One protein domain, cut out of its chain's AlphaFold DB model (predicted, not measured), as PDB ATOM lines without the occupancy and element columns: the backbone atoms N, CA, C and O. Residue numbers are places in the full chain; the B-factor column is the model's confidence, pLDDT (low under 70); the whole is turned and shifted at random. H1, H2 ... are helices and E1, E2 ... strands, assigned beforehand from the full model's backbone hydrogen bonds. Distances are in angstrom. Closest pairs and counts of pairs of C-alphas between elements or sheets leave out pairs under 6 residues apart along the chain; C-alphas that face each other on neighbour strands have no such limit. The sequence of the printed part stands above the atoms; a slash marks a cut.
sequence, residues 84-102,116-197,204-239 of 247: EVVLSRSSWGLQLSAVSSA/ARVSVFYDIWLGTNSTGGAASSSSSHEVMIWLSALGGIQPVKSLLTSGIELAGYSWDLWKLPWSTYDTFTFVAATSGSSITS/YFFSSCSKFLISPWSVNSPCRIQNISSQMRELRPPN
ATOM      1  N   GLU A  84      -1.685  27.326 -51.806       89.12
ATOM      2  CA  GLU A  84      -1.291  28.134 -50.656       89.12
ATOM      3  C   GLU A  84      -1.680  29.599 -50.881       89.12
ATOM      4  O   GLU A  84      -1.560  30.147 -51.982       89.12
ATOM      5  N   VAL A  85      -2.205  30.229 -49.834       92.31
ATOM      6  CA  VAL A  85      -2.524  31.657 -49.824       92.31
ATOM      7  C   VAL A  85      -2.002  32.262 -48.538       92.31
ATOM      8  O   VAL A  85      -2.269  31.749 -47.452       92.31
ATOM      9  N   VAL A  86      -1.278  33.366 -48.677       93.50
ATOM     10  CA  VAL A  86      -0.550  34.030 -47.602       93.50
ATOM     11  C   VAL A  86      -0.981  35.485 -47.565       93.50
ATOM     12  O   VAL A  86      -0.760  36.213 -48.528       93.50
ATOM     13  N   LEU A  87      -1.571  35.934 -46.459       93.38
ATOM     14  CA  LEU A  87      -1.663  37.361 -46.153       93.38
ATOM     15  C   LEU A  87      -0.558  37.691 -45.155       93.38
ATOM     16  O   LEU A  87      -0.586  37.215 -44.020       93.38
ATOM     17  N   SER A  88       0.416  38.492 -45.571       91.62
ATOM     18  CA  SER A  88       1.592  38.801 -44.765       91.62
ATOM     19  C   SER A  88       1.779  40.292 -44.542       91.62
ATOM     20  O   SER A  88       1.314  41.140 -45.306       91.62
ATOM     21  N   ARG A  89       2.491  40.608 -43.465       86.56
ATOM     22  CA  ARG A  89       3.040  41.931 -43.214       86.56
ATOM     23  C   ARG A  89       4.504  41.778 -42.843       86.56
ATOM     24  O   ARG A  89       4.843  41.312 -41.754       86.56
ATOM     25  N   SER A  90       5.362  42.180 -43.769       78.62
ATOM     26  CA  SER A  90       6.815  42.166 -43.609       78.62
ATOM     27  C   SER A  90       7.323  43.398 -42.862       78.62
ATOM     28  O   SER A  90       6.613  44.396 -42.699       78.62
ATOM     29  N   SER A  91       8.595  43.345 -42.457       62.59
ATOM     30  CA  SER A  91       9.377  44.490 -41.971       62.59
ATOM     31  C   SER A  91       8.789  45.184 -40.739       62.59
ATOM     32  O   SER A  91       8.801  46.407 -40.635       62.59
ATOM     33  N   TRP A  92       8.308  44.399 -39.771       68.44
ATOM     34  CA  TRP A  92       7.966  44.942 -38.455       68.44
ATOM     35  C   TRP A  92       9.207  45.500 -37.755       68.44
ATOM     36  O   TRP A  92       9.126  46.538 -37.104       68.44
ATOM     37  N   GLY A  93      10.349  44.809 -37.876       69.06
ATOM     38  CA  GLY A  93      11.621  45.219 -37.275       69.06
ATOM     39  C   GLY A  93      11.559  45.358 -35.750       69.06
ATOM     40  O   GLY A  93      12.491  45.890 -35.142       69.06
ATOM     41  N   LEU A  94      10.472  44.890 -35.134       78.00
ATOM     42  CA  LEU A  94      10.138  45.087 -33.736       78.00
ATOM     43  C   LEU A  94      10.908  44.073 -32.903       78.00
ATOM     44  O   LEU A  94      10.807  42.872 -33.143       78.00
ATOM     45  N   GLN A  95      11.701  44.560 -31.951       79.56
ATOM     46  CA  GLN A  95      12.429  43.689 -31.037       79.56
ATOM     47  C   GLN A  95      11.433  42.991 -30.111       79.56
ATOM     48  O   GLN A  95      10.573  43.656 -29.541       79.56
ATOM     49  N   LEU A  96      11.569  41.675 -29.934       77.44
ATOM     50  CA  LEU A  96      10.674  40.891 -29.079       77.44
ATOM     51  C   LEU A  96      10.636  41.426 -27.645       77.44
ATOM     52  O   LEU A  96       9.573  41.502 -27.052       77.44
ATOM     53  N   SER A  97      11.766  41.906 -27.119       77.12
ATOM     54  CA  SER A  97      11.829  42.517 -25.784       77.12
ATOM     55  C   SER A  97      11.008  43.806 -25.637       77.12
ATOM     56  O   SER A  97      10.789  44.259 -24.519       77.12
ATOM     57  N   ALA A  98      10.609  44.433 -26.747       78.62
ATOM     58  CA  ALA A  98       9.749  45.614 -26.765       78.62
ATOM     59  C   ALA A  98       8.263  45.260 -26.969       78.62
ATOM     60  O   ALA A  98       7.416  46.151 -26.922       78.62
ATOM     61  N   VAL A  99       7.938  43.985 -27.206       77.81
ATOM     62  CA  VAL A  99       6.562  43.496 -27.315       77.81
ATOM     63  C   VAL A  99       6.066  43.186 -25.907       77.81
ATOM     64  O   VAL A  99       6.531  42.252 -25.270       77.81
ATOM     65  N   SER A 100       5.135  43.991 -25.398       77.81
ATOM     66  CA  SER A 100       4.427  43.681 -24.146       77.81
ATOM     67  C   SER A 100       3.183  42.825 -24.375       77.81
ATOM     68  O   SER A 100       2.696  42.186 -23.449       77.81
ATOM     69  N   SER A 101       2.626  42.902 -25.583       83.69
ATOM     70  CA  SER A 101       1.442  42.177 -26.025       83.69
ATOM     71  C   SER A 101       1.358  42.206 -27.550       83.69
ATOM     72  O   SER A 101       1.762  43.178 -28.193       83.69
ATOM     73  N   ALA A 102       0.811  41.144 -28.127       84.31
ATOM     74  CA  ALA A 102       0.481  40.993 -29.538       84.31
ATOM     75  C   ALA A 102      -0.917  40.353 -29.718       84.31
ATOM     76  O   ALA A 102      -1.028  39.250 -30.263       84.31
ATOM     77  N   ALA A 116     -10.017  16.657 -48.899       80.12
ATOM     78  CA  ALA A 116      -9.048  17.737 -48.754       80.12
ATOM     79  C   ALA A 116      -8.327  17.648 -47.400       80.12
ATOM     80  O   ALA A 116      -8.951  17.383 -46.369       80.12
ATOM     81  N   ARG A 117      -7.018  17.911 -47.408       88.88
ATOM     82  CA  ARG A 117      -6.230  18.137 -46.194       88.88
ATOM     83  C   ARG A 117      -5.944  19.627 -46.096       88.88
ATOM     84  O   ARG A 117      -5.335  20.178 -47.008       88.88
ATOM     85  N   VAL A 118      -6.422  20.271 -45.038       88.19
ATOM     86  CA  VAL A 118      -6.406  21.733 -44.911       88.19
ATOM     87  C   VAL A 118      -5.663  22.109 -43.647       88.19
ATOM     88  O   VAL A 118      -6.026  21.653 -42.561       88.19
ATOM     89  N   SER A 119      -4.655  22.962 -43.788       91.25
ATOM     90  CA  SER A 119      -4.055  23.667 -42.667       91.25
ATOM     91  C   SER A 119      -4.335  25.162 -42.761       91.25
ATOM     92  O   SER A 119      -4.305  25.771 -43.831       91.25
ATOM     93  N   VAL A 120      -4.646  25.749 -41.608       94.31
ATOM     94  CA  VAL A 120      -4.849  27.188 -41.416       94.31
ATOM     95  C   VAL A 120      -3.971  27.577 -40.250       94.31
ATOM     96  O   VAL A 120      -4.113  27.014 -39.160       94.31
ATOM     97  N   PHE A 121      -3.017  28.468 -40.491       95.06
ATOM     98  CA  PHE A 121      -1.954  28.717 -39.532       95.06
ATOM     99  C   PHE A 121      -1.406  30.135 -39.602       95.06
ATOM    100  O   PHE A 121      -1.425  30.788 -40.645       95.06
ATOM    101  N   TYR A 122      -0.910  30.610 -38.464       95.38
ATOM    102  CA  TYR A 122       0.024  31.725 -38.446       95.38
ATOM    103  C   TYR A 122       1.420  31.213 -38.775       95.38
ATOM    104  O   TYR A 122       1.781  30.124 -38.330       95.38
ATOM    105  N   ASP A 123       2.197  32.018 -39.489       93.25
ATOM    106  CA  ASP A 123       3.622  31.793 -39.730       93.25
ATOM    107  C   ASP A 123       4.387  33.099 -39.479       93.25
ATOM    108  O   ASP A 123       4.053  34.164 -40.019       93.25
ATOM    109  N   ILE A 124       5.341  33.019 -38.552       90.31
ATOM    110  CA  ILE A 124       5.983  34.158 -37.911       90.31
ATOM    111  C   ILE A 124       7.487  33.948 -37.942       90.31
ATOM    112  O   ILE A 124       8.029  33.041 -37.311       90.31
ATOM    113  N   TRP A 125       8.168  34.846 -38.642       89.06
ATOM    114  CA  TRP A 125       9.604  34.766 -38.854       89.06
ATOM    115  C   TRP A 125      10.345  35.694 -37.913       89.06
ATOM    116  O   TRP A 125      10.035  36.887 -37.809       89.06
ATOM    117  N   LEU A 126      11.363  35.138 -37.264       86.00
ATOM    118  CA  LEU A 126      12.218  35.832 -36.318       86.00
ATOM    119  C   LEU A 126      13.659  35.854 -36.828       86.00
ATOM    120  O   LEU A 126      14.140  34.899 -37.438       86.00
ATOM    121  N   GLY A 127      14.371  36.938 -36.541       83.31
ATOM    122  CA  GLY A 127      15.775  37.098 -36.909       83.31
ATOM    123  C   GLY A 127      16.450  38.202 -36.109       83.31
ATOM    124  O   GLY A 127      15.817  38.873 -35.299       83.31
ATOM    125  N   THR A 128      17.750  38.402 -36.305       79.38
ATOM    126  CA  THR A 128      18.507  39.464 -35.610       79.38
ATOM    127  C   THR A 128      18.493  40.794 -36.363       79.38
ATOM    128  O   THR A 128      18.672  41.858 -35.766       79.38
ATOM    129  N   ASN A 129      18.246  40.751 -37.673       79.25
ATOM    130  CA  ASN A 129      18.205  41.937 -38.519       79.25
ATOM    131  C   ASN A 129      16.835  42.620 -38.443       79.25
ATOM    132  O   ASN A 129      15.793  41.963 -38.471       79.25
ATOM    133  N   SER A 130      16.836  43.956 -38.387       72.19
ATOM    134  CA  SER A 130      15.620  44.786 -38.430       72.19
ATOM    135  C   SER A 130      14.910  44.752 -39.779       72.19
ATOM    136  O   SER A 130      13.727  45.078 -39.864       72.19
ATOM    137  N   THR A 131      15.625  44.333 -40.815       71.00
ATOM    138  CA  THR A 131      15.125  44.122 -42.165       71.00
ATOM    139  C   THR A 131      15.361  42.669 -42.551       71.00
ATOM    140  O   THR A 131      16.458  42.147 -42.352       71.00
ATOM    141  N   GLY A 132      14.347  42.023 -43.111       68.88
ATOM    142  CA  GLY A 132      14.401  40.626 -43.520       68.88
ATOM    143  C   GLY A 132      13.031  40.159 -43.994       68.88
ATOM    144  O   GLY A 132      12.012  40.738 -43.611       68.88
ATOM    145  N   GLY A 133      13.024  39.151 -44.859       75.50
ATOM    146  CA  GLY A 133      11.812  38.472 -45.315       75.50
ATOM    147  C   GLY A 133      11.665  37.102 -44.658       75.50
ATOM    148  O   GLY A 133      12.610  36.606 -44.037       75.50
ATOM    149  N   ALA A 134      10.492  36.498 -44.833       84.25
ATOM    150  CA  ALA A 134      10.257  35.097 -44.495       84.25
ATOM    151  C   ALA A 134      11.310  34.186 -45.154       84.25
ATOM    152  O   ALA A 134      11.715  34.441 -46.292       84.25
ATOM    153  N   ALA A 135      11.767  33.157 -44.434       85.88
ATOM    154  CA  ALA A 135      12.743  32.165 -44.899       85.88
ATOM    155  C   ALA A 135      14.027  32.749 -45.527       85.88
ATOM    156  O   ALA A 135      14.616  32.158 -46.436       85.88
ATOM    157  N   SER A 136      14.478  33.919 -45.067       84.81
ATOM    158  CA  SER A 136      15.675  34.570 -45.607       84.81
ATOM    159  C   SER A 136      16.948  34.127 -44.883       84.81
ATOM    160  O   SER A 136      16.908  33.590 -43.780       84.81
ATOM    161  N   SER A 137      18.119  34.441 -45.448       83.00
ATOM    162  CA  SER A 137      19.415  34.226 -44.779       83.00
ATOM    163  C   SER A 137      19.580  35.007 -43.467       83.00
ATOM    164  O   SER A 137      20.523  34.763 -42.722       83.00
ATOM    165  N   SER A 138      18.682  35.958 -43.190       82.62
ATOM    166  CA  SER A 138      18.648  36.726 -41.944       82.62
ATOM    167  C   SER A 138      17.702  36.159 -40.885       82.62
ATOM    168  O   SER A 138      17.658  36.686 -39.769       82.62
ATOM    169  N   SER A 139      16.931  35.134 -41.240       85.44
ATOM    170  CA  SER A 139      15.990  34.472 -40.349       85.44
ATOM    171  C   SER A 139      16.721  33.440 -39.502       85.44
ATOM    172  O   SER A 139      17.583  32.720 -39.996       85.44
ATOM    173  N   SER A 140      16.383  33.383 -38.219       84.31
ATOM    174  CA  SER A 140      16.947  32.423 -37.269       84.31
ATOM    175  C   SER A 140      15.912  31.431 -36.758       84.31
ATOM    176  O   SER A 140      16.279  30.321 -36.383       84.31
ATOM    177  N   HIS A 141      14.633  31.815 -36.732       86.50
ATOM    178  CA  HIS A 141      13.552  30.951 -36.273       86.50
ATOM    179  C   HIS A 141      12.263  31.208 -37.049       86.50
ATOM    180  O   HIS A 141      12.014  32.319 -37.525       86.50
ATOM    181  N   GLU A 142      11.429  30.183 -37.080       89.06
ATOM    182  CA  GLU A 142      10.061  30.210 -37.579       89.06
ATOM    183  C   GLU A 142       9.141  29.700 -36.465       89.06
ATOM    184  O   GLU A 142       9.395  28.655 -35.862       89.06
ATOM    185  N   VAL A 143       8.085  30.450 -36.160       90.12
ATOM    186  CA  VAL A 143       7.060  30.059 -35.189       90.12
ATOM    187  C   VAL A 143       5.735  29.961 -35.918       90.12
ATOM    188  O   VAL A 143       5.183  30.964 -36.366       90.12
ATOM    189  N   MET A 144       5.213  28.746 -36.006       93.62
ATOM    190  CA  MET A 144       3.939  28.463 -36.643       93.62
ATOM    191  C   MET A 144       2.882  28.110 -35.598       93.62
ATOM    192  O   MET A 144       3.152  27.369 -34.652       93.62
ATOM    193  N   ILE A 145       1.656  28.587 -35.798       95.06
ATOM    194  CA  ILE A 145       0.510  28.296 -34.922       95.06
ATOM    195  C   ILE A 145      -0.620  27.763 -35.797       95.06
ATOM    196  O   ILE A 145      -1.311  28.533 -36.463       95.06
ATOM    197  N   TRP A 146      -0.779  26.444 -35.837       95.06
ATOM    198  CA  TRP A 146      -1.735  25.739 -36.684       95.06
ATOM    199  C   TRP A 146      -3.074  25.590 -35.969       95.06
ATOM    200  O   TRP A 146      -3.246  24.747 -35.091       95.06
ATOM    201  N   LEU A 147      -4.043  26.403 -36.391       95.50
ATOM    202  CA  LEU A 147      -5.430  26.371 -35.923       95.50
ATOM    203  C   LEU A 147      -6.219  25.202 -36.526       95.50
ATOM    204  O   LEU A 147      -7.249  24.787 -35.994       95.50
ATOM    205  N   SER A 148      -5.752  24.696 -37.667       92.12
ATOM    206  CA  SER A 148      -6.354  23.589 -38.395       92.12
ATOM    207  C   SER A 148      -5.282  22.638 -38.910       92.12
ATOM    208  O   SER A 148      -4.268  23.074 -39.455       92.12
ATOM    209  N   ALA A 149      -5.549  21.347 -38.751       89.38
ATOM    210  CA  ALA A 149      -4.790  20.230 -39.297       89.38
ATOM    211  C   ALA A 149      -5.770  19.175 -39.858       89.38
ATOM    212  O   ALA A 149      -5.711  17.981 -39.550       89.38
ATOM    213  N   LEU A 150      -6.762  19.630 -40.632       88.06
ATOM    214  CA  LEU A 150      -7.836  18.776 -41.142       88.06
ATOM    215  C   LEU A 150      -7.307  17.766 -42.160       88.06
ATOM    216  O   LEU A 150      -6.426  18.060 -42.966       88.06
ATOM    217  N   GLY A 151      -7.883  16.563 -42.140       84.00
ATOM    218  CA  GLY A 151      -7.492  15.479 -43.042       84.00
ATOM    219  C   GLY A 151      -6.155  14.816 -42.687       84.00
ATOM    220  O   GLY A 151      -5.593  14.113 -43.524       84.00
ATOM    221  N   GLY A 152      -5.645  15.024 -41.467       81.38
ATOM    222  CA  GLY A 152      -4.433  14.363 -40.971       81.38
ATOM    223  C   GLY A 152      -3.132  14.952 -41.516       81.38
ATOM    224  O   GLY A 152      -2.120  14.256 -41.554       81.38
ATOM    225  N   ILE A 153      -3.152  16.208 -41.974       83.25
ATOM    226  CA  ILE A 153      -1.919  16.945 -42.263       83.25
ATOM    227  C   ILE A 153      -1.175  17.215 -40.951       83.25
ATOM    228  O   ILE A 153      -1.794  17.579 -39.956       83.25
ATOM    229  N   GLN A 154       0.142  17.036 -40.941       81.88
ATOM    230  CA  GLN A 154       0.972  17.288 -39.765       81.88
ATOM    231  C   GLN A 154       2.291  17.960 -40.166       81.88
ATOM    232  O   GLN A 154       2.725  17.802 -41.311       81.88
ATOM    233  N   PRO A 155       2.943  18.695 -39.249       80.25
ATOM    234  CA  PRO A 155       4.298  19.182 -39.464       80.25
ATOM    235  C   PRO A 155       5.281  18.026 -39.668       80.25
ATOM    236  O   PRO A 155       5.107  16.924 -39.143       80.25
ATOM    237  N   VAL A 156       6.345  18.279 -40.424       69.25
ATOM    238  CA  VAL A 156       7.358  17.262 -40.735       69.25
ATOM    239  C   VAL A 156       8.219  16.974 -39.487       69.25
ATOM    240  O   VAL A 156       8.402  17.831 -38.631       69.25
ATOM    241  N   LYS A 157       8.808  15.776 -39.397       78.06
ATOM    242  CA  LYS A 157       9.743  15.321 -38.344       78.06
ATOM    243  C   LYS A 157       9.100  14.911 -37.015       78.06
ATOM    244  O   LYS A 157       8.566  13.808 -36.938       78.06
ATOM    245  N   SER A 158       9.281  15.682 -35.942       83.88
ATOM    246  CA  SER A 158       9.193  15.143 -34.580       83.88
ATOM    247  C   SER A 158       8.321  15.989 -33.665       83.88
ATOM    248  O   SER A 158       8.585  17.177 -33.455       83.88
ATOM    249  N   LEU A 159       7.329  15.327 -33.067       87.75
ATOM    250  CA  LEU A 159       6.591  15.826 -31.916       87.75
ATOM    251  C   LEU A 159       7.562  15.955 -30.737       87.75
ATOM    252  O   LEU A 159       8.179  14.974 -30.322       87.75
ATOM    253  N   LEU A 160       7.716  17.170 -30.222       87.31
ATOM    254  CA  LEU A 160       8.555  17.462 -29.066       87.31
ATOM    255  C   LEU A 160       7.795  17.181 -27.768       87.31
ATOM    256  O   LEU A 160       8.337  16.581 -26.843       87.31
ATOM    257  N   THR A 161       6.542  17.632 -27.696       89.12
ATOM    258  CA  THR A 161       5.660  17.441 -26.543       89.12
ATOM    259  C   THR A 161       4.203  17.676 -26.948       89.12
ATOM    260  O   THR A 161       3.943  18.339 -27.954       89.12
ATOM    261  N   SER A 162       3.263  17.132 -26.180       91.88
ATOM    262  CA  SER A 162       1.823  17.213 -26.426       91.88
ATOM    263  C   SER A 162       1.070  17.764 -25.220       91.88
ATOM    264  O   SER A 162       1.553  17.689 -24.087       91.88
ATOM    265  N   GLY A 163      -0.123  18.306 -25.464       89.69
ATOM    266  CA  GLY A 163      -1.003  18.816 -24.408       89.69
ATOM    267  C   GLY A 163      -0.464  20.054 -23.683       89.69
ATOM    268  O   GLY A 163      -0.699  20.222 -22.486       89.69
ATOM    269  N   ILE A 164       0.295  20.912 -24.376       90.31
ATOM    270  CA  ILE A 164       0.708  22.207 -23.828       90.31
ATOM    271  C   ILE A 164      -0.520  23.112 -23.749       90.31
ATOM    272  O   ILE A 164      -1.076  23.486 -24.776       90.31
ATOM    273  N   GLU A 165      -0.875  23.549 -22.546       91.88
ATOM    274  CA  GLU A 165      -1.885  24.591 -22.353       91.88
ATOM    275  C   GLU A 165      -1.248  25.979 -22.521       91.88
ATOM    276  O   GLU A 165      -0.434  26.413 -21.700       91.88
ATOM    277  N   LEU A 166      -1.610  26.684 -23.595       89.94
ATOM    278  CA  LEU A 166      -1.094  28.016 -23.911       89.94
ATOM    279  C   LEU A 166      -2.182  28.891 -24.536       89.94
ATOM    280  O   LEU A 166      -2.884  28.478 -25.459       89.94
ATOM    281  N   ALA A 167      -2.310  30.120 -24.026       90.38
ATOM    282  CA  ALA A 167      -3.295  31.110 -24.469       90.38
ATOM    283  C   ALA A 167      -4.761  30.613 -24.477       90.38
ATOM    284  O   ALA A 167      -5.564  31.071 -25.283       90.38
ATOM    285  N   GLY A 168      -5.112  29.685 -23.577       92.75
ATOM    286  CA  GLY A 168      -6.465  29.123 -23.457       92.75
ATOM    287  C   GLY A 168      -6.770  27.947 -24.391       92.75
ATOM    288  O   GLY A 168      -7.926  27.541 -24.480       92.75
ATOM    289  N   TYR A 169      -5.757  27.404 -25.070       95.06
ATOM    290  CA  TYR A 169      -5.880  26.260 -25.972       95.06
ATOM    291  C   TYR A 169      -4.815  25.201 -25.661       95.06
ATOM    292  O   TYR A 169      -3.756  25.523 -25.118       95.06
ATOM    293  N   SER A 170      -5.089  23.963 -26.072       94.38
ATOM    294  CA  SER A 170      -4.164  22.835 -25.957       94.38
ATOM    295  C   SER A 170      -3.414  22.608 -27.273       94.38
ATOM    296  O   SER A 170      -4.033  22.594 -28.346       94.38
ATOM    297  N   TRP A 171      -2.094  22.432 -27.199       93.62
ATOM    298  CA  TRP A 171      -1.202  22.355 -28.357       93.62
ATOM    299  C   TRP A 171      -0.244  21.168 -28.298       93.62
ATOM    300  O   TRP A 171       0.341  20.861 -27.258       93.62
ATOM    301  N   ASP A 172       0.002  20.593 -29.466       91.94
ATOM    302  CA  ASP A 172       1.112  19.694 -29.743       91.94
ATOM    303  C   ASP A 172       2.253  20.496 -30.375       91.94
ATOM    304  O   ASP A 172       2.072  21.137 -31.411       91.94
ATOM    305  N   LEU A 173       3.432  20.493 -29.756       90.62
ATOM    306  CA  LEU A 173       4.593  21.242 -30.232       90.62
ATOM    307  C   LEU A 173       5.522  20.337 -31.034       90.62
ATOM    308  O   LEU A 173       6.017  19.329 -30.533       90.62
ATOM    309  N   TRP A 174       5.818  20.752 -32.258       90.69
ATOM    310  CA  TRP A 174       6.729  20.088 -33.184       90.69
ATOM    311  C   TRP A 174       7.981  20.939 -33.396       90.69
ATOM    312  O   TRP A 174       7.903  22.169 -33.368       90.69
ATOM    313  N   LYS A 175       9.132  20.292 -33.627       86.19
ATOM    314  CA  LYS A 175      10.393  20.972 -33.970       86.19
ATOM    315  C   LYS A 175      10.964  20.446 -35.284       86.19
ATOM    316  O   LYS A 175      11.179  19.241 -35.432       86.19
ATOM    317  N   LEU A 176      11.306  21.358 -36.194       84.19
ATOM    318  CA  LEU A 176      12.041  21.049 -37.418       84.19
ATOM    319  C   LEU A 176      13.335  21.870 -37.464       84.19
ATOM    320  O   LEU A 176      13.280  23.078 -37.683       84.19
ATOM    321  N   PRO A 177      14.510  21.241 -37.306       73.06
ATOM    322  CA  PRO A 177      15.764  21.935 -37.545       73.06
ATOM    323  C   PRO A 177      16.042  22.029 -39.049       73.06
ATOM    324  O   PRO A 177      16.001  21.004 -39.751       73.06
ATOM    325  N   TRP A 178      16.364  23.236 -39.513       74.25
ATOM    326  CA  TRP A 178      16.989  23.518 -40.805       74.25
ATOM    327  C   TRP A 178      18.441  23.962 -40.603       74.25
ATOM    328  O   TRP A 178      18.890  24.205 -39.486       74.25
ATOM    329  N   SER A 179      19.216  24.047 -41.686       72.81
ATOM    330  CA  SER A 179      20.623  24.469 -41.604       72.81
ATOM    331  C   SER A 179      20.794  25.937 -41.202       72.81
ATOM    332  O   SER A 179      21.867  26.307 -40.730       72.81
ATOM    333  N   THR A 180      19.768  26.770 -41.397       76.56
ATOM    334  CA  THR A 180      19.822  28.226 -41.190       76.56
ATOM    335  C   THR A 180      18.840  28.747 -40.141       76.56
ATOM    336  O   THR A 180      19.061  29.837 -39.622       76.56
ATOM    337  N   TYR A 181      17.793  27.990 -39.802       81.62
ATOM    338  CA  TYR A 181      16.802  28.353 -38.787       81.62
ATOM    339  C   TYR A 181      16.166  27.116 -38.138       81.62
ATOM    340  O   TYR A 181      16.183  26.026 -38.707       81.62
ATOM    341  N   ASP A 182      15.581  27.288 -36.956       84.19
ATOM    342  CA  ASP A 182      14.732  26.272 -36.328       84.19
ATOM    343  C   ASP A 182      13.250  26.655 -36.476       84.19
ATOM    344  O   ASP A 182      12.863  27.783 -36.161       84.19
ATOM    345  N   THR A 183      12.410  25.707 -36.893       87.25
ATOM    346  CA  THR A 183      10.952  25.876 -36.949       87.25
ATOM    347  C   THR A 183      10.285  25.209 -35.751       87.25
ATOM    348  O   THR A 183      10.571  24.050 -35.428       87.25
ATOM    349  N   PHE A 184       9.354  25.930 -35.132       89.06
ATOM    350  CA  PHE A 184       8.520  25.472 -34.028       89.06
ATOM    351  C   PHE A 184       7.060  25.599 -34.401       89.06
ATOM    352  O   PHE A 184       6.580  26.696 -34.679       89.06
ATOM    353  N   THR A 185       6.344  24.483 -34.384       92.00
ATOM    354  CA  THR A 185       4.957  24.447 -34.833       92.00
ATOM    355  C   THR A 185       4.056  23.985 -33.704       92.00
ATOM    356  O   THR A 185       4.132  22.835 -33.277       92.00
ATOM    357  N   PHE A 186       3.196  24.883 -33.236       93.50
ATOM    358  CA  PHE A 186       2.120  24.582 -32.301       93.50
ATOM    359  C   PHE A 186       0.905  24.131 -33.103       93.50
ATOM    360  O   PHE A 186       0.294  24.935 -33.801       93.50
ATOM    361  N   VAL A 187       0.551  22.853 -33.022       93.81
ATOM    362  CA  VAL A 187      -0.630  22.285 -33.676       93.81
ATOM    363  C   VAL A 187      -1.744  22.150 -32.661       93.81
ATOM    364  O   VAL A 187      -1.537  21.570 -31.600       93.81
ATOM    365  N   ALA A 188      -2.919  22.700 -32.958       93.94
ATOM    366  CA  ALA A 188      -4.065  22.593 -32.069       93.94
ATOM    367  C   ALA A 188      -4.405  21.113 -31.809       93.94
ATOM    368  O   ALA A 188      -4.626  20.345 -32.749       93.94
ATOM    369  N   ALA A 189      -4.486  20.716 -30.537       89.44
ATOM    370  CA  ALA A 189      -4.794  19.348 -30.120       89.44
ATOM    371  C   ALA A 189      -6.310  19.064 -30.201       89.44
ATOM    372  O   ALA A 189      -6.960  18.670 -29.235       89.44
ATOM    373  N   THR A 190      -6.906  19.317 -31.368       77.94
ATOM    374  CA  THR A 190      -8.362  19.332 -31.585       77.94
ATOM    375  C   THR A 190      -8.916  18.049 -32.210       77.94
ATOM    376  O   THR A 190     -10.104  18.005 -32.516       77.94
ATOM    377  N   SER A 191      -8.086  17.016 -32.418       70.38
ATOM    378  CA  SER A 191      -8.429  15.694 -32.986       70.38
ATOM    379  C   SER A 191      -9.511  15.729 -34.079       70.38
ATOM    380  O   SER A 191     -10.705  15.572 -33.823       70.38
ATOM    381  N   GLY A 192      -9.104  15.967 -35.329       69.44
ATOM    382  CA  GLY A 192     -10.021  15.971 -36.479       69.44
ATOM    383  C   GLY A 192     -10.968  17.177 -36.562       69.44
ATOM    384  O   GLY A 192     -11.794  17.228 -37.472       69.44
ATOM    385  N   SER A 193     -10.839  18.157 -35.664       79.88
ATOM    386  CA  SER A 193     -11.546  19.442 -35.723       79.88
ATOM    387  C   SER A 193     -10.571  20.625 -35.810       79.88
ATOM    388  O   SER A 193      -9.358  20.436 -35.914       79.88
ATOM    389  N   SER A 194     -11.071  21.861 -35.857       91.12
ATOM    390  CA  SER A 194     -10.250  23.072 -36.013       91.12
ATOM    391  C   SER A 194     -10.729  24.207 -35.122       91.12
ATOM    392  O   SER A 194     -11.917  24.304 -34.823       91.12
ATOM    393  N   ILE A 195      -9.813  25.105 -34.763       94.75
ATOM    394  CA  ILE A 195     -10.133  26.365 -34.095       94.75
ATOM    395  C   ILE A 195     -10.516  27.386 -35.174       94.75
ATOM    396  O   ILE A 195      -9.652  27.989 -35.808       94.75
ATOM    397  N   THR A 196     -11.816  27.566 -35.410       94.44
ATOM    398  CA  THR A 196     -12.345  28.493 -36.433       94.44
ATOM    399  C   THR A 196     -12.570  29.918 -35.929       94.44
ATOM    400  O   THR A 196     -12.707  30.831 -36.735       94.44
ATOM    401  N   SER A 197     -12.580  30.105 -34.608       94.81
ATOM    402  CA  SER A 197     -12.671  31.393 -33.914       94.81
ATOM    403  C   SER A 197     -11.553  31.446 -32.877       94.81
ATOM    404  O   SER A 197     -11.698  30.946 -31.758       94.81
ATOM    405  N   TYR A 204       2.360  35.117 -26.055       86.50
ATOM    406  CA  TYR A 204       2.460  33.828 -25.376       86.50
ATOM    407  C   TYR A 204       3.286  32.813 -26.164       86.50
ATOM    408  O   TYR A 204       4.011  32.040 -25.545       86.50
ATOM    409  N   PHE A 205       3.234  32.824 -27.496       86.50
ATOM    410  CA  PHE A 205       3.985  31.902 -28.347       86.50
ATOM    411  C   PHE A 205       5.434  32.366 -28.545       86.50
ATOM    412  O   PHE A 205       6.345  31.540 -28.495       86.50
ATOM    413  N   PHE A 206       5.678  33.675 -28.673       75.75
ATOM    414  CA  PHE A 206       7.032  34.243 -28.792       75.75
ATOM    415  C   PHE A 206       7.832  34.080 -27.497       75.75
ATOM    416  O   PHE A 206       8.964  33.587 -27.496       75.75
ATOM    417  N   SER A 207       7.210  34.429 -26.374       66.81
ATOM    418  CA  SER A 207       7.755  34.290 -25.029       66.81
ATOM    419  C   SER A 207       7.923  32.818 -24.655       66.81
ATOM    420  O   SER A 207       8.950  32.440 -24.090       66.81
ATOM    421  N   SER A 208       6.985  31.950 -25.044       57.25
ATOM    422  CA  SER A 208       7.151  30.497 -24.914       57.25
ATOM    423  C   SER A 208       8.321  29.983 -25.739       57.25
ATOM    424  O   SER A 208       9.065  29.148 -25.244       57.25
ATOM    425  N   CYS A 209       8.569  30.520 -26.933       54.28
ATOM    426  CA  CYS A 209       9.775  30.188 -27.685       54.28
ATOM    427  C   CYS A 209      11.047  30.568 -26.905       54.28
ATOM    428  O   CYS A 209      11.959  29.758 -26.804       54.28
ATOM    429  N   SER A 210      11.097  31.714 -26.220       52.28
ATOM    430  CA  SER A 210      12.235  32.018 -25.327       52.28
ATOM    431  C   SER A 210      12.346  31.067 -24.118       52.28
ATOM    432  O   SER A 210      13.448  30.730 -23.690       52.28
ATOM    433  N   LYS A 211      11.206  30.590 -23.591       48.38
ATOM    434  CA  LYS A 211      11.107  29.783 -22.362       48.38
ATOM    435  C   LYS A 211      11.302  28.276 -22.583       48.38
ATOM    436  O   LYS A 211      11.891  27.617 -21.732       48.38
ATOM    437  N   PHE A 212      10.806  27.732 -23.693       49.84
ATOM    438  CA  PHE A 212      10.914  26.318 -24.059       49.84
ATOM    439  C   PHE A 212      12.150  26.024 -24.905       49.84
ATOM    440  O   PHE A 212      12.562  24.866 -24.947       49.84
ATOM    441  N   LEU A 213      12.734  27.018 -25.590       47.72
ATOM    442  CA  LEU A 213      13.685  26.707 -26.656       47.72
ATOM    443  C   LEU A 213      15.144  26.961 -26.328       47.72
ATOM    444  O   LEU A 213      15.956  26.220 -26.871       47.72
ATOM    445  N   ILE A 214      15.543  27.932 -25.495       49.41
ATOM    446  CA  ILE A 214      16.987  28.175 -25.328       49.41
ATOM    447  C   ILE A 214      17.358  28.866 -24.005       49.41
ATOM    448  O   ILE A 214      17.172  30.069 -23.848       49.41
ATOM    449  N   SER A 215      18.059  28.164 -23.107       39.84
ATOM    450  CA  SER A 215      19.080  28.842 -22.293       39.84
ATOM    451  C   SER A 215      20.377  28.921 -23.118       39.84
ATOM    452  O   SER A 215      20.814  27.860 -23.570       39.84
ATOM    453  N   PRO A 216      21.031  30.082 -23.329       46.34
ATOM    454  CA  PRO A 216      20.735  31.424 -22.851       46.34
ATOM    455  C   PRO A 216      20.465  32.372 -24.035       46.34
ATOM    456  O   PRO A 216      21.296  33.221 -24.349       46.34
ATOM    457  N   TRP A 217      19.295  32.304 -24.675       46.78
ATOM    458  CA  TRP A 217      18.789  33.524 -25.312       46.78
ATOM    459  C   TRP A 217      18.097  34.303 -24.212       46.78
ATOM    460  O   TRP A 217      16.888  34.240 -24.022       46.78
ATOM    461  N   SER A 218      18.918  34.999 -23.421       44.44
ATOM    462  CA  SER A 218      18.397  36.045 -22.556       44.44
ATOM    463  C   SER A 218      17.523  36.944 -23.424       44.44
ATOM    464  O   SER A 218      17.904  37.276 -24.551       44.44
ATOM    465  N   VAL A 219      16.389  37.368 -22.886       47.22
ATOM    466  CA  VAL A 219      15.478  38.379 -23.446       47.22
ATOM    467  C   VAL A 219      16.165  39.691 -23.892       47.22
ATOM    468  O   VAL A 219      15.507  40.582 -24.408       47.22
ATOM    469  N   ASN A 220      17.493  39.806 -23.745       45.03
ATOM    470  CA  ASN A 220      18.352  40.896 -24.203       45.03
ATOM    471  C   ASN A 220      18.962  40.696 -25.605       45.03
ATOM    472  O   ASN A 220      19.653  41.590 -26.092       45.03
ATOM    473  N   SER A 221      18.763  39.551 -26.266       53.62
ATOM    474  CA  SER A 221      19.258  39.360 -27.637       53.62
ATOM    475  C   SER A 221      18.375  40.131 -28.639       53.62
ATOM    476  O   SER A 221      17.166  40.226 -28.418       53.62
ATOM    477  N   PRO A 222      18.912  40.681 -29.750       64.50
ATOM    478  CA  PRO A 222      18.180  41.547 -30.683       64.50
ATOM    479  C   PRO A 222      17.200  40.771 -31.580       64.50
ATOM    480  O   PRO A 222      17.064  41.087 -32.757       64.50
ATOM    481  N   CYS A 223      16.541  39.737 -31.054       77.75
ATOM    482  CA  CYS A 223      15.547  38.967 -31.784       77.75
ATOM    483  C   CYS A 223      14.375  39.880 -32.148       77.75
ATOM    484  O   CYS A 223      13.803  40.557 -31.291       77.75
ATOM    485  N   ARG A 224      14.065  39.933 -33.437       82.38
ATOM    486  CA  ARG A 224      13.077  40.817 -34.037       82.38
ATOM    487  C   ARG A 224      12.079  40.013 -34.840       82.38
ATOM    488  O   ARG A 224      12.445  39.045 -35.503       82.38
ATOM    489  N   ILE A 225      10.844  40.489 -34.835       84.44
ATOM    490  CA  ILE A 225       9.800  40.024 -35.741       84.44
ATOM    491  C   ILE A 225      10.118  40.565 -37.139       84.44
ATOM    492  O   ILE A 225      10.119  41.780 -37.365       84.44
ATOM    493  N   GLN A 226      10.405  39.666 -38.078       85.31
ATOM    494  CA  GLN A 226      10.703  39.995 -39.474       85.31
ATOM    495  C   GLN A 226       9.445  39.952 -40.340       85.31
ATOM    496  O   GLN A 226       9.224  40.842 -41.164       85.31
ATOM    497  N   ASN A 227       8.593  38.952 -40.119       88.94
ATOM    498  CA  ASN A 227       7.338  38.772 -40.835       88.94
ATOM    499  C   ASN A 227       6.295  38.142 -39.908       88.94
ATOM    500  O   ASN A 227       6.628  37.291 -39.087       88.94
ATOM    501  N   ILE A 228       5.044  38.573 -40.052       89.25
ATOM    502  CA  ILE A 228       3.876  37.874 -39.515       89.25
ATOM    503  C   ILE A 228       2.932  37.631 -40.682       89.25
ATOM    504  O   ILE A 228       2.625  38.561 -41.440       89.25
ATOM    505  N   SER A 229       2.432  36.408 -40.790       92.44
ATOM    506  CA  SER A 229       1.466  36.035 -41.810       92.44
ATOM    507  C   SER A 229       0.351  35.149 -41.265       92.44
ATOM    508  O   SER A 229       0.533  34.403 -40.304       92.44
ATOM    509  N   SER A 230      -0.814  35.260 -41.899       93.88
ATOM    510  CA  SER A 230      -1.902  34.290 -41.806       93.88
ATOM    511  C   SER A 230      -1.964  33.522 -43.117       93.88
ATOM    512  O   SER A 230      -2.041  34.146 -44.181       93.88
ATOM    513  N   GLN A 231      -1.942  32.197 -43.042       94.25
ATOM    514  CA  GLN A 231      -1.846  31.330 -44.206       94.25
ATOM    515  C   GLN A 231      -2.924  30.255 -44.207       94.25
ATOM    516  O   GLN A 231      -3.379  29.786 -43.161       94.25
ATOM    517  N   MET A 232      -3.305  29.839 -45.410       93.00
ATOM    518  CA  MET A 232      -4.035  28.599 -45.624       93.00
ATOM    519  C   MET A 232      -3.338  27.782 -46.694       93.00
ATOM    520  O   MET A 232      -2.960  28.313 -47.740       93.00
ATOM    521  N   ARG A 233      -3.235  26.483 -46.426       90.88
ATOM    522  CA  ARG A 233      -2.772  25.485 -47.373       90.88
ATOM    523  C   ARG A 233      -3.809  24.380 -47.500       90.88
ATOM    524  O   ARG A 233      -4.266  23.828 -46.501       90.88
ATOM    525  N   GLU A 234      -4.146  24.022 -48.733       89.50
ATOM    526  CA  GLU A 234      -4.960  22.845 -49.031       89.50
ATOM    527  C   GLU A 234      -4.196  21.890 -49.945       89.50
ATOM    528  O   GLU A 234      -3.803  22.247 -51.058       89.50
ATOM    529  N   LEU A 235      -4.036  20.654 -49.473       87.50
ATOM    530  CA  LEU A 235      -3.527  19.534 -50.248       87.50
ATOM    531  C   LEU A 235      -4.696  18.672 -50.702       87.50
ATOM    532  O   LEU A 235      -5.470  18.153 -49.889       87.50
ATOM    533  N   ARG A 236      -4.770  18.446 -52.009       82.75
ATOM    534  CA  ARG A 236      -5.708  17.514 -52.614       82.75
ATOM    535  C   ARG A 236      -4.934  16.426 -53.356       82.75
ATOM    536  O   ARG A 236      -4.361  16.719 -54.404       82.75
ATOM    537  N   PRO A 237      -4.885  15.193 -52.821       72.25
ATOM    538  CA  PRO A 237      -4.352  14.062 -53.569       72.25
ATOM    539  C   PRO A 237      -5.264  13.742 -54.770       72.25
ATOM    540  O   PRO A 237      -6.415  14.205 -54.807       72.25
ATOM    541  N   PRO A 238      -4.794  12.929 -55.733       63.91
ATOM    542  CA  PRO A 238      -5.667  12.417 -56.776       63.91
ATOM    543  C   PRO A 238      -6.832  11.687 -56.117       63.91
ATOM    544  O   PRO A 238      -6.723  11.205 -54.991       63.91
ATOM    545  N   ASN A 239      -7.957  11.582 -56.822       55.03
ATOM    546  CA  ASN A 239      -9.106  10.803 -56.370       55.03
ATOM    547  C   ASN A 239      -8.766   9.297 -56.417       55.03
ATOM    548  O   ASN A 239      -9.287   8.555 -57.245       55.03
TER     549      ASN A 239
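Overview. This is residues 84 to 102, 116 to 197 and 204 to 239 of the 247 residues of the protein "Glycoside hydrolase family 12 protein" of Jaapia argillacea MUCL 33604 (UniProt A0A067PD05). One twisted sheet of seven strands curls round a single short helix, H1, which packs on one face of it. From edge to edge the strands' lines turn by 109 degrees, and residues 214 to 223 link H1 back to E7, the longest strand. The printed part has 137 residues, with the order E1, E2, E3, E4, E5, E6, H1, E7 along the chain; the class is mostly strand. Across the mixed sheet the order is E1, E7, E2, E3, E6, E5, E4, with E3 and E6 parallel and the other neighbours antiparallel. The whole is compact, with a radius of gyration of the C-alphas of 15.0 A, and its outline is elongated, spanning 49 by 30 by 28 A.

Along the chain. E1, residues 84 to 95, begins at C-alpha 84 (-1.291, 28.134, -50.656), measures 28.5 A and bends by 60 degrees at residue 91. E7, residues 224 to 236, measures 35.2 A and ends at C-alpha 236 (-5.708, 17.514, -52.614). E2, residues 117 to 127, measures 30.5 A and bends by 52 degrees at residue 120. E3, residues 139 to 150, measures 28.5 A and bends by 69 degrees at residue 147. E6, residues 182 to 188, measures 19.6 A, and E5, residues 169 to 177, 24.9 A. E4, residues 158 to 166, measures 19.6 A and bends by 70 degrees at residue 163. H1, residues 204 to 213, measures 13.4 A and begins at C-alpha 204 (2.460, 33.828, -25.376).

Arrangement. E3 and E6 are parallel at 21 degrees, with N 144 and O 184 2.8 A apart, within hydrogen-bond range. E2 and E3 form a hairpin, antiparallel at 161 degrees, with N 143 and O 124 at 2.8 A. E7 and E2 are antiparallel at 163 degrees, with N 231 and O 121 at 2.8 A. The edge strand E1 is antiparallel to E7 at 169 degrees, with N 87 and O 230 at 2.9 A. On the other side of E3, E4, E5 and E6 make a meander, each strand the antiparallel neighbour of the one before: N 187 and O 172 are 2.8 A apart, and N 171 and O 164 2.8 A. E4 is the other edge strand, apart from E1. H1 is on the sheet, in two layers, a helix on one face of a sheet; its closest C-alphas to E3 are Phe 206 and Val 143, 7.6 A apart. In H1 every O i to N i+4 pair is within hydrogen-bond range.

Size, cuts and confidence. The C-alphas farthest apart, of Asn 220 and Asn 239, are 51.9 A apart. Residues 103 to 115 and 198 to 203 are not printed; the gaps between C-alphas are 31.6 A and 17.5 A. Of the links that are printed whole, E2 to E3 is long. The mean pLDDT of the printed part is 81.0; residues 207 to 222 are among those under 70.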